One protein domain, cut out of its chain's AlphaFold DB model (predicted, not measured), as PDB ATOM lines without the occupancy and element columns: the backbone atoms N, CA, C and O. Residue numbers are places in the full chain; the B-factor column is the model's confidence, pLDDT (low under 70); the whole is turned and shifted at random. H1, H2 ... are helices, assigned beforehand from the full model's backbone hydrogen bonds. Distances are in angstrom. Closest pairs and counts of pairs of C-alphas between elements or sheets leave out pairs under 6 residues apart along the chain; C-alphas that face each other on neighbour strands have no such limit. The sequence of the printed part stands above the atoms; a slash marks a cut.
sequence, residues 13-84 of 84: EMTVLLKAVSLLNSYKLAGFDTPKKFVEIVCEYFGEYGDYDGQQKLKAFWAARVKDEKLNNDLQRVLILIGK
ATOM      1  N   GLU A  13      18.141  45.206 -28.222       94.25
ATOM      2  CA  GLU A  13      16.837  44.552 -28.348       94.25
ATOM      3  C   GLU A  13      16.507  43.682 -27.129       94.25
ATOM      4  O   GLU A  13      15.379  43.691 -26.628       94.25
ATOM      5  N   MET A  14      17.497  42.951 -26.622       94.88
ATOM      6  CA  MET A  14      17.389  42.166 -25.398       94.88
ATOM      7  C   MET A  14      17.221  43.053 -24.170       94.88
ATOM      8  O   MET A  14      16.534  42.651 -23.234       94.88
ATOM      9  N   THR A  15      17.771  44.267 -24.179       95.44
ATOM     10  CA  THR A  15      17.517  45.262 -23.126       95.44
ATOM     11  C   THR A  15      16.043  45.671 -23.106       95.44
ATOM     12  O   THR A  15      15.419  45.699 -22.041       95.44
ATOM     13  N   VAL A  16      15.445  45.911 -24.279       96.12
ATOM     14  CA  VAL A  16      14.011  46.228 -24.399       96.12
ATOM     15  C   VAL A  16      13.146  45.047 -23.949       96.12
ATOM     16  O   VAL A  16      12.188  45.242 -23.196       96.12
ATOM     17  N   LEU A  17      13.492  43.818 -24.347       94.81
ATOM     18  CA  LEU A  17      12.759  42.621 -23.924       94.81
ATOM     19  C   LEU A  17      12.874  42.380 -22.414       94.81
ATOM     20  O   LEU A  17      11.880  42.068 -21.762       94.81
ATOM     21  N   LEU A  18      14.066  42.558 -21.841       94.69
ATOM     22  CA  LEU A  18      14.284  42.423 -20.404       94.69
ATOM     23  C   LEU A  18      13.413  43.412 -19.619       94.69
ATOM     24  O   LEU A  18      12.782  43.028 -18.632       94.69
ATOM     25  N   LYS A  19      13.316  44.664 -20.089       95.06
ATOM     26  CA  LYS A  19      12.405  45.661 -19.511       95.06
ATOM     27  C   LYS A  19      10.947  45.203 -19.613       95.06
ATOM     28  O   LYS A  19      10.233  45.283 -18.615       95.06
ATOM     29  N   ALA A  20      10.525  44.673 -20.761       96.12
ATOM     30  CA  ALA A  20       9.163  44.171 -20.952       96.12
ATOM     31  C   ALA A  20       8.820  43.024 -19.985       96.12
ATOM     32  O   ALA A  20       7.781  43.051 -19.327       96.12
ATOM     33  N   VAL A  21       9.721  42.050 -19.830       94.75
ATOM     34  CA  VAL A  21       9.554  40.922 -18.898       94.75
ATOM     35  C   VAL A  21       9.502  41.402 -17.446       94.75
ATOM     36  O   VAL A  21       8.658  40.940 -16.676       94.75
ATOM     37  N   SER A  22      10.359  42.357 -17.074       94.00
ATOM     38  CA  SER A  22      10.353  42.967 -15.739       94.00
ATOM     39  C   SER A  22       9.027  43.678 -15.444       94.00
ATOM     40  O   SER A  22       8.416  43.445 -14.400       94.00
ATOM     41  N   LEU A  23       8.521  44.473 -16.392       95.94
ATOM     42  CA  LEU A  23       7.219  45.134 -16.279       95.94
ATOM     43  C   LEU A  23       6.080  44.117 -16.160       95.94
ATOM     44  O   LEU A  23       5.248  44.249 -15.267       95.94
ATOM     45  N   LEU A  24       6.061  43.075 -16.999       95.88
ATOM     46  CA  LEU A  24       5.057  42.011 -16.927       95.88
ATOM     47  C   LEU A  24       5.043  41.340 -15.547       95.88
ATOM     48  O   LEU A  24       3.975  41.092 -14.992       95.88
ATOM     49  N   ASN A  25       6.218  41.071 -14.974       93.81
ATOM     50  CA  ASN A  25       6.311  40.538 -13.620       93.81
ATOM     51  C   ASN A  25       5.748  41.521 -12.580       93.81
ATOM     52  O   ASN A  25       4.988  41.105 -11.710       93.81
ATOM     53  N   SER A  26       6.042  42.817 -12.701       95.06
ATOM     54  CA  SER A  26       5.482  43.855 -11.824       95.06
ATOM     55  C   SER A  26       3.956  43.930 -11.897       95.06
ATOM     56  O   SER A  26       3.311  44.010 -10.858       95.06
ATOM     57  N   TYR A  27       3.355  43.816 -13.087       95.56
ATOM     58  CA  TYR A  27       1.895  43.725 -13.218       95.56
ATOM     59  C   TYR A  27       1.326  42.481 -12.534       95.56
ATOM     60  O   TYR A  27       0.332  42.574 -11.816       95.56
ATOM     61  N   LYS A  28       1.968  41.319 -12.697       94.69
ATOM     62  CA  LYS A  28       1.539  40.095 -12.006       94.69
ATOM     63  C   LYS A  28       1.615  40.241 -10.487       94.69
ATOM     64  O   LYS A  28       0.685  39.840  -9.794       94.69
ATOM     65  N   LEU A  29       2.683  40.857  -9.978       93.62
ATOM     66  CA  LEU A  29       2.837  41.158  -8.552       93.62
ATOM     67  C   LEU A  29       1.805  42.178  -8.050       93.62
ATOM     68  O   LEU A  29       1.376  42.082  -6.905       93.62
ATOM     69  N   ALA A  30       1.367  43.105  -8.903       93.88
ATOM     70  CA  ALA A  30       0.300  44.059  -8.609       93.88
ATOM     71  C   ALA A  30      -1.121  43.455  -8.694       93.88
ATOM     72  O   ALA A  30      -2.099  44.174  -8.518       93.88
ATOM     73  N   GLY A  31      -1.261  42.149  -8.953       94.12
ATOM     74  CA  GLY A  31      -2.556  41.455  -8.959       94.12
ATOM     75  C   GLY A  31      -3.251  41.382 -10.322       94.12
ATOM     76  O   GLY A  31      -4.372  40.877 -10.414       94.12
ATOM     77  N   PHE A  32      -2.592  41.820 -11.398       95.25
ATOM     78  CA  PHE A  32      -3.059  41.557 -12.757       95.25
ATOM     79  C   PHE A  32      -2.686  40.114 -13.102       95.25
ATOM     80  O   PHE A  32      -1.563  39.804 -13.484       95.25
ATOM     81  N   ASP A  33      -3.630  39.203 -12.906       93.56
ATOM     82  CA  ASP A  33      -3.472  37.758 -13.112       93.56
ATOM     83  C   ASP A  33      -3.921  37.297 -14.507       93.56
ATOM     84  O   ASP A  33      -3.563  36.210 -14.963       93.56
ATOM     85  N   THR A  34      -4.682  38.134 -15.211       95.00
ATOM     86  CA  THR A  34      -5.278  37.817 -16.508       95.00
ATOM     87  C   THR A  34      -4.969  38.896 -17.547       95.00
ATOM     88  O   THR A  34      -4.952  40.085 -17.216       95.00
ATOM     89  N   PRO A  35      -4.808  38.513 -18.832       94.44
ATOM     90  CA  PRO A  35      -4.595  39.482 -19.904       94.44
ATOM     91  C   PRO A  35      -5.750  40.480 -20.022       94.44
ATOM     92  O   PRO A  35      -5.524  41.624 -20.386       94.44
ATOM     93  N   LYS A  36      -6.983  40.056 -19.707       95.25
ATOM     94  CA  LYS A  36      -8.172  40.913 -19.776       95.25
ATOM     95  C   LYS A  36      -8.056  42.114 -18.830       95.25
ATOM     96  O   LYS A  36      -8.102  43.238 -19.311       95.25
ATOM     97  N   LYS A  37      -7.819  41.877 -17.532       95.12
ATOM     98  CA  LYS A  37      -7.658  42.951 -16.532       95.12
ATOM     99  C   LYS A  37      -6.505  43.894 -16.881       95.12
ATOM    100  O   LYS A  37      -6.603  45.097 -16.688       95.12
ATOM    101  N   PHE A  38      -5.407  43.337 -17.396       96.38
ATOM    102  CA  PHE A  38      -4.265  44.120 -17.859       96.38
ATOM    103  C   PHE A  38      -4.616  45.021 -19.048       96.38
ATOM    104  O   PHE A  38      -4.278  46.199 -19.047       96.38
ATOM    105  N   VAL A  39      -5.301  44.485 -20.060       96.25
ATOM    106  CA  VAL A  39      -5.723  45.280 -21.218       96.25
ATOM    107  C   VAL A  39      -6.679  46.386 -20.780       96.25
ATOM    108  O   VAL A  39      -6.486  47.529 -21.173       96.25
ATOM    109  N   GLU A  40      -7.656  46.066 -19.931       95.31
ATOM    110  CA  GLU A  40      -8.628  47.034 -19.408       95.31
ATOM    111  C   GLU A  40      -7.934  48.213 -18.714       95.31
ATOM    112  O   GLU A  40      -8.135  49.351 -19.131       95.31
ATOM    113  N   ILE A  41      -7.035  47.958 -17.751       95.31
ATOM    114  CA  ILE A  41      -6.368  49.048 -17.020       95.31
ATOM    115  C   ILE A  41      -5.476  49.902 -17.924       95.31
ATOM    116  O   ILE A  41      -5.403  51.117 -17.766       95.31
ATOM    117  N   VAL A  42      -4.782  49.296 -18.890       96.19
ATOM    118  CA  VAL A  42      -3.904  50.060 -19.781       96.19
ATOM    119  C   VAL A  42      -4.735  50.947 -20.703       96.19
ATOM    120  O   VAL A  42      -4.385  52.111 -20.885       96.19
ATOM    121  N   CYS A  43      -5.853  50.439 -21.225       95.81
ATOM    122  CA  CYS A  43      -6.775  51.215 -22.052       95.81
ATOM    123  C   CYS A  43      -7.443  52.365 -21.283       95.81
ATOM    124  O   CYS A  43      -7.691  53.412 -21.878       95.81
ATOM    125  N   GLU A  44      -7.707  52.203 -19.982       94.75
ATOM    126  CA  GLU A  44      -8.248  53.275 -19.132       94.75
ATOM    127  C   GLU A  44      -7.294  54.475 -19.026       94.75
ATOM    128  O   GLU A  44      -7.735  55.622 -19.094       94.75
ATOM    129  N   TYR A  45      -5.984  54.234 -18.905       94.38
ATOM    130  CA  TYR A  45      -4.983  55.308 -18.825       94.38
ATOM    131  C   TYR A  45      -4.497  55.802 -20.192       94.38
ATOM    132  O   TYR A  45      -4.135  56.969 -20.337       94.38
ATOM    133  N   PHE A  46      -4.467  54.923 -21.192       93.88
ATOM    134  CA  PHE A  46      -3.931  55.188 -22.523       93.88
ATOM    135  C   PHE A  46      -4.911  54.690 -23.586       93.88
ATOM    136  O   PHE A  46      -4.789  53.583 -24.113       93.88
ATOM    137  N   GLY A  47      -5.870  55.550 -23.940       90.81
ATOM    138  CA  GLY A  47      -6.922  55.228 -24.910       90.81
ATOM    139  C   GLY A  47      -6.418  54.840 -26.306       90.81
ATOM    140  O   GLY A  47      -7.142  54.177 -27.043       90.81
ATOM    141  N   GLU A  48      -5.169  55.173 -26.658       92.44
ATOM    142  CA  GLU A  48      -4.526  54.735 -27.909       92.44
ATOM    143  C   GLU A  48      -4.385  53.208 -28.023       92.44
ATOM    144  O   GLU A  48      -4.248  52.692 -29.125       92.44
ATOM    145  N   TYR A  49      -4.446  52.474 -26.905       95.31
ATOM    146  CA  TYR A  49      -4.444  51.009 -26.915       95.31
ATOM    147  C   TYR A  49      -5.851  50.395 -26.966       95.31
ATOM    148  O   TYR A  49      -5.984  49.172 -26.967       95.31
ATOM    149  N   GLY A  50      -6.897  51.227 -26.992       93.75
ATOM    150  CA  GLY A  50      -8.294  50.795 -26.951       93.75
ATOM    151  C   GLY A  50      -8.806  50.187 -28.256       93.75
ATOM    152  O   GLY A  50      -9.793  49.448 -28.228       93.75
ATOM    153  N   ASP A  51      -8.146  50.456 -29.382       95.31
ATOM    154  CA  ASP A  51      -8.493  49.880 -30.680       95.31
ATOM    155  C   ASP A  51      -7.984  48.433 -30.846       95.31
ATOM    156  O   ASP A  51      -7.325  47.861 -29.974       95.31
ATOM    157  N   TYR A  52      -8.344  47.792 -31.962       94.38
ATOM    158  CA  TYR A  52      -7.984  46.393 -32.203       94.38
ATOM    159  C   TYR A  52      -6.462  46.181 -32.196       94.38
ATOM    160  O   TYR A  52      -5.981  45.268 -31.522       94.38
ATOM    161  N   ASP A  53      -5.706  47.028 -32.895       94.69
ATOM    162  CA  ASP A  53      -4.253  46.886 -33.032       94.69
ATOM    163  C   ASP A  53      -3.530  47.135 -31.704       94.69
ATOM    164  O   ASP A  53      -2.631  46.376 -31.325       94.69
ATOM    165  N   GLY A  54      -3.962  48.145 -30.951       95.38
ATOM    166  CA  GLY A  54      -3.505  48.442 -29.603       95.38
ATOM    167  C   GLY A  54      -3.724  47.269 -28.653       95.38
ATOM    168  O   GLY A  54      -2.781  46.806 -28.004       95.38
ATOM    169  N   GLN A  55      -4.925  46.689 -28.650       95.50
ATOM    170  CA  GLN A  55      -5.216  45.508 -27.837       95.50
ATOM    171  C   GLN A  55      -4.390  44.283 -28.257       95.50
ATOM    172  O   GLN A  55      -3.984  43.498 -27.395       95.50
ATOM    173  N   GLN A  56      -4.113  44.090 -29.553       94.94
ATOM    174  CA  GLN A  56      -3.232  43.005 -30.005       94.94
ATOM    175  C   GLN A  56      -1.789  43.211 -29.530       94.94
ATOM    176  O   GLN A  56      -1.167  42.253 -29.064       94.94
ATOM    177  N   LYS A  57      -1.274  44.448 -29.553       95.50
ATOM    178  CA  LYS A  57       0.044  44.774 -28.981       95.50
ATOM    179  C   LYS A  57       0.107  44.457 -27.488       95.50
ATOM    180  O   LYS A  57       1.057  43.810 -27.047       95.50
ATOM    181  N   LEU A  58      -0.921  44.823 -26.724       96.81
ATOM    182  CA  LEU A  58      -1.002  44.512 -25.293       96.81
ATOM    183  C   LEU A  58      -1.054  43.002 -25.024       96.81
ATOM    184  O   LEU A  58      -0.358  42.502 -24.138       96.81
ATOM    185  N   LYS A  59      -1.811  42.238 -25.817       95.12
ATOM    186  CA  LYS A  59      -1.841  40.768 -25.710       95.12
ATOM    187  C   LYS A  59      -0.494  40.138 -26.065       95.12
ATOM    188  O   LYS A  59      -0.065  39.196 -25.398       95.12
ATOM    189  N   ALA A  60       0.196  40.659 -27.076       95.06
ATOM    190  CA  ALA A  60       1.533  40.202 -27.439       95.06
ATOM    191  C   ALA A  60       2.563  40.529 -26.339       95.06
ATOM    192  O   ALA A  60       3.420  39.693 -26.036       95.06
ATOM    193  N   PHE A  61       2.448  41.695 -25.694       96.81
ATOM    194  CA  PHE A  61       3.243  42.045 -24.516       96.81
ATOM    195  C   PHE A  61       2.986  41.067 -23.369       96.81
ATOM    196  O   PHE A  61       3.934  40.537 -22.793       96.81
ATOM    197  N   TRP A  62       1.719  40.748 -23.088       96.19
ATOM    198  CA  TRP A  62       1.342  39.785 -22.050       96.19
ATOM    199  C   TRP A  62       1.934  38.390 -22.283       96.19
ATOM    200  O   TRP A  62       2.298  37.686 -21.342       96.19
ATOM    201  N   ALA A  63       2.068  37.998 -23.550       94.19
ATOM    202  CA  ALA A  63       2.729  36.763 -23.956       94.19
ATOM    203  C   ALA A  63       4.270  36.831 -23.895       94.19
ATOM    204  O   ALA A  63       4.920  35.860 -24.282       94.19
ATOM    205  N   ALA A  64       4.850  37.948 -23.436       91.25
ATOM    206  CA  ALA A  64       6.284  38.246 -23.415       91.25
ATOM    207  C   ALA A  64       6.952  38.181 -24.804       91.25
ATOM    208  O   ALA A  64       8.085  37.724 -24.943       91.25
ATOM    209  N   ARG A  65       6.240  38.623 -25.853       87.31
ATOM    210  CA  ARG A  65       6.694  38.548 -27.258       87.31
ATOM    211  C   ARG A  65       7.002  39.902 -27.894       87.31
ATOM    212  O   ARG A  65       7.251  39.957 -29.094       87.31
ATOM    213  N   VAL A  66       6.954  40.990 -27.130       86.56
ATOM    214  CA  VAL A  66       7.066  42.348 -27.676       86.56
ATOM    215  C   VAL A  66       8.371  43.002 -27.246       86.56
ATOM    216  O   VAL A  66       8.700  43.052 -26.063       86.56
ATOM    217  N   LYS A  67       9.083  43.535 -28.240       90.88
ATOM    218  CA  LYS A  67      10.229  44.427 -28.085       90.88
ATOM    219  C   LYS A  67       9.809  45.819 -28.553       90.88
ATOM    220  O   LYS A  67      10.023  46.175 -29.705       90.88
ATOM    221  N   ASP A  68       9.150  46.570 -27.681       94.62
ATOM    222  CA  ASP A  68       8.648  47.908 -28.003       94.62
ATOM    223  C   ASP A  68       8.961  48.856 -26.843       94.62
ATOM    224  O   ASP A  68       8.471  48.699 -25.722       94.62
ATOM    225  N   GLU A  69       9.844  49.819 -27.105       95.75
ATOM    226  CA  GLU A  69      10.305  50.769 -26.098       95.75
ATOM    227  C   GLU A  69       9.218  51.773 -25.705       95.75
ATOM    228  O   GLU A  69       9.079  52.084 -24.517       95.75
ATOM    229  N   LYS A  70       8.412  52.242 -26.669       95.38
ATOM    230  CA  LYS A  70       7.292  53.148 -26.387       95.38
ATOM    231  C   LYS A  70       6.296  52.443 -25.477       95.38
ATOM    232  O   LYS A  70       5.968  52.976 -24.419       95.38
ATOM    233  N   LEU A  71       5.903  51.221 -25.839       96.00
ATOM    234  CA  LEU A  71       4.984  50.425 -25.035       96.00
ATOM    235  C   LEU A  71       5.532  50.208 -23.620       96.00
ATOM    236  O   LEU A  71       4.823  50.433 -22.646       96.00
ATOM    237  N   ASN A  72       6.809  49.845 -23.477       96.62
ATOM    238  CA  ASN A  72       7.431  49.699 -22.160       96.62
ATOM    239  C   ASN A  72       7.361  50.982 -21.319       96.62
ATOM    240  O   ASN A  72       7.157  50.916 -20.106       96.62
ATOM    241  N   ASN A  73       7.553  52.149 -21.934       96.94
ATOM    242  CA  ASN A  73       7.485  53.429 -21.234       96.94
ATOM    243  C   ASN A  73       6.051  53.770 -20.807       96.94
ATOM    244  O   ASN A  73       5.848  54.218 -19.677       96.94
ATOM    245  N   ASP A  74       5.064  53.508 -21.660       96.81
ATOM    246  CA  ASP A  74       3.651  53.730 -21.340       96.81
ATOM    247  C   ASP A  74       3.188  52.797 -20.211       96.81
ATOM    248  O   ASP A  74       2.616  53.244 -19.219       96.81
ATOM    249  N   LEU A  75       3.544  51.514 -20.282       96.62
ATOM    250  CA  LEU A  75       3.238  50.529 -19.242       96.62
ATOM    251  C   LEU A  75       3.922  50.849 -17.903       96.62
ATOM    252  O   LEU A  75       3.324  50.718 -16.835       96.62
ATOM    253  N   GLN A  76       5.161  51.344 -17.934       97.12
ATOM    254  CA  GLN A  76       5.828  51.827 -16.725       97.12
ATOM    255  C   GLN A  76       5.062  52.993 -16.081       97.12
ATOM    256  O   GLN A  76       4.958  53.055 -14.855       97.12
ATOM    257  N   ARG A  77       4.496  53.904 -16.884       96.62
ATOM    258  CA  ARG A  77       3.664  55.006 -16.376       96.62
ATOM    259  C   ARG A  77       2.375  54.493 -15.745       96.62
ATOM    260  O   ARG A  77       2.043  54.955 -14.660       96.62
ATOM    261  N   VAL A  78       1.698  53.520 -16.361       95.56
ATOM    262  CA  VAL A  78       0.510  52.883 -15.759       95.56
ATOM    263  C   VAL A  78       0.848  52.294 -14.387       95.56
ATOM    264  O   VAL A  78       0.143  52.583 -13.428       95.56
ATOM    265  N   LEU A  79       1.949  51.544 -14.248       94.50
ATOM    266  CA  LEU A  79       2.371  50.987 -12.951       94.50
ATOM    267  C   LEU A  79       2.590  52.064 -11.874       94.50
ATOM    268  O   LEU A  79       2.245  51.863 -10.713       94.50
ATOM    269  N   ILE A  80       3.142  53.218 -12.254       94.88
ATOM    270  CA  ILE A  80       3.320  54.357 -11.340       94.88
ATOM    271  C   ILE A  80       1.971  54.978 -10.952       94.88
ATOM    272  O   ILE A  80       1.840  55.481  -9.842       94.88
ATOM    273  N   LEU A  81       0.989  54.981 -11.855       92.69
ATOM    274  CA  LEU A  81      -0.335  55.555 -11.608       92.69
ATOM    275  C   LEU A  81      -1.213  54.659 -10.729       92.69
ATOM    276  O   LEU A  81      -1.946  55.196  -9.911       92.69
ATOM    277  N   ILE A  82      -1.110  53.332 -10.856       89.69
ATOM    278  CA  ILE A  82      -1.885  52.382 -10.034       89.69
ATOM    279  C   ILE A  82      -1.285  52.142  -8.641       89.69
ATOM    280  O   ILE A  82      -1.976  51.661  -7.751       89.69
ATOM    281  N   GLY A  83       0.017  52.397  -8.469       79.81
ATOM    282  CA  GLY A  83       0.723  52.259  -7.191       79.81
ATOM    283  C   GLY A  83       0.702  53.522  -6.320       79.81
ATOM    284  O   GLY A  83       1.357  53.540  -5.279       79.81
ATOM    285  N   LYS A  84       0.012  54.575  -6.770       52.88
ATOM    286  CA  LYS A  84      -0.285  55.803  -6.024       52.88
ATOM    287  C   LYS A  84      -1.704  55.741  -5.479       52.88
ATOM    288  O   LYS A  84      -1.902  56.306  -4.384       52.88
TER     289      LYS A  84
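AT A GLANCE: This is residues 13 to 84 of the 84 residues of an uncharacterized protein of Flavobacterium sp. (UniProt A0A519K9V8). Two helices, H1 and H4, lie side by side and run the same way, and the shorter H2 crosses this pair nearly at a right angle, packing on H4. H3 packs slantwise on H2 and brings its last residue, Trp 62, toward Leu 24 of H1, so that the four helices make a small rounded body. The printed part has 72 residues, with four named helices in the order H1, H2, H3, H4 and no named strand; the class is all helix. The whole is compact, with a radius of gyration of the C-alphas of 10.9 A and spans of 28 by 27 by 19 A.

HOW THE PARTS SIT: H1, residues 13 to 29, is the longest helix and touches H4, residues 69 to 82, at a shallow tilt of 21 degrees, the same way. The closest C-alphas of these two are those of Ala 20 and Asn 72, 5.9 A apart. H2, residues 35 to 45, touches H4 about perpendicular, at 84 degrees; H4 touches H2 with residues 75 to 78 alone, and the closest C-alphas of the two are those of Val 42 and Val 78, 6.6 A apart. H1 and H2 are close but not clearly touching, with the C-alphas of Tyr 27 and Phe 38, the closest, 7.7 A apart. H3, residues 52 to 62, touches H2 at a steep tilt of 58 degrees, opposite ways, and their closest C-alphas, of Val 39 and Leu 58, are 6.3 A apart. H3 only just touches H1, with 3 pairs of C-alphas within 8 A, about perpendicular at 85 degrees; H1 takes part with residues 20 to 24 alone, and the C-alphas of Leu 24 and Trp 62 are closest, at 6.7 A. H3 and H4 are near each other, their closest C-alphas 8.4 A apart. The helix packing is mostly crossed: of the 4 pairs that touch, 1 is at a shallow tilt. In H1, H2, H3 and H4 every O i to N i+4 pair is within hydrogen-bond range.

IN THESE COORDINATES: H1 begins at C-alpha 13, at (16.837, 44.552, -28.348), and is 24.5 A long from first to last C-alpha. H4 is 20.2 A long and ends at C-alpha 82, at (-1.885, 52.382, -10.034). H2, from C-alpha 35 at (-4.595, 39.482, -19.904), is 15.9 A long, and H3 is 15.3 A long.

THE WHOLE: The two C-alphas farthest apart are those of Glu 13 and Lys 84, at 30.3 A. The printed part has no cut and ends at residue 84, the chain's last. The link from H1 to H2 is tight; those from H2 to H3 and from H3 to H4 are short. The mean pLDDT of the printed part is 93.9, and residue 84 alone is under 70.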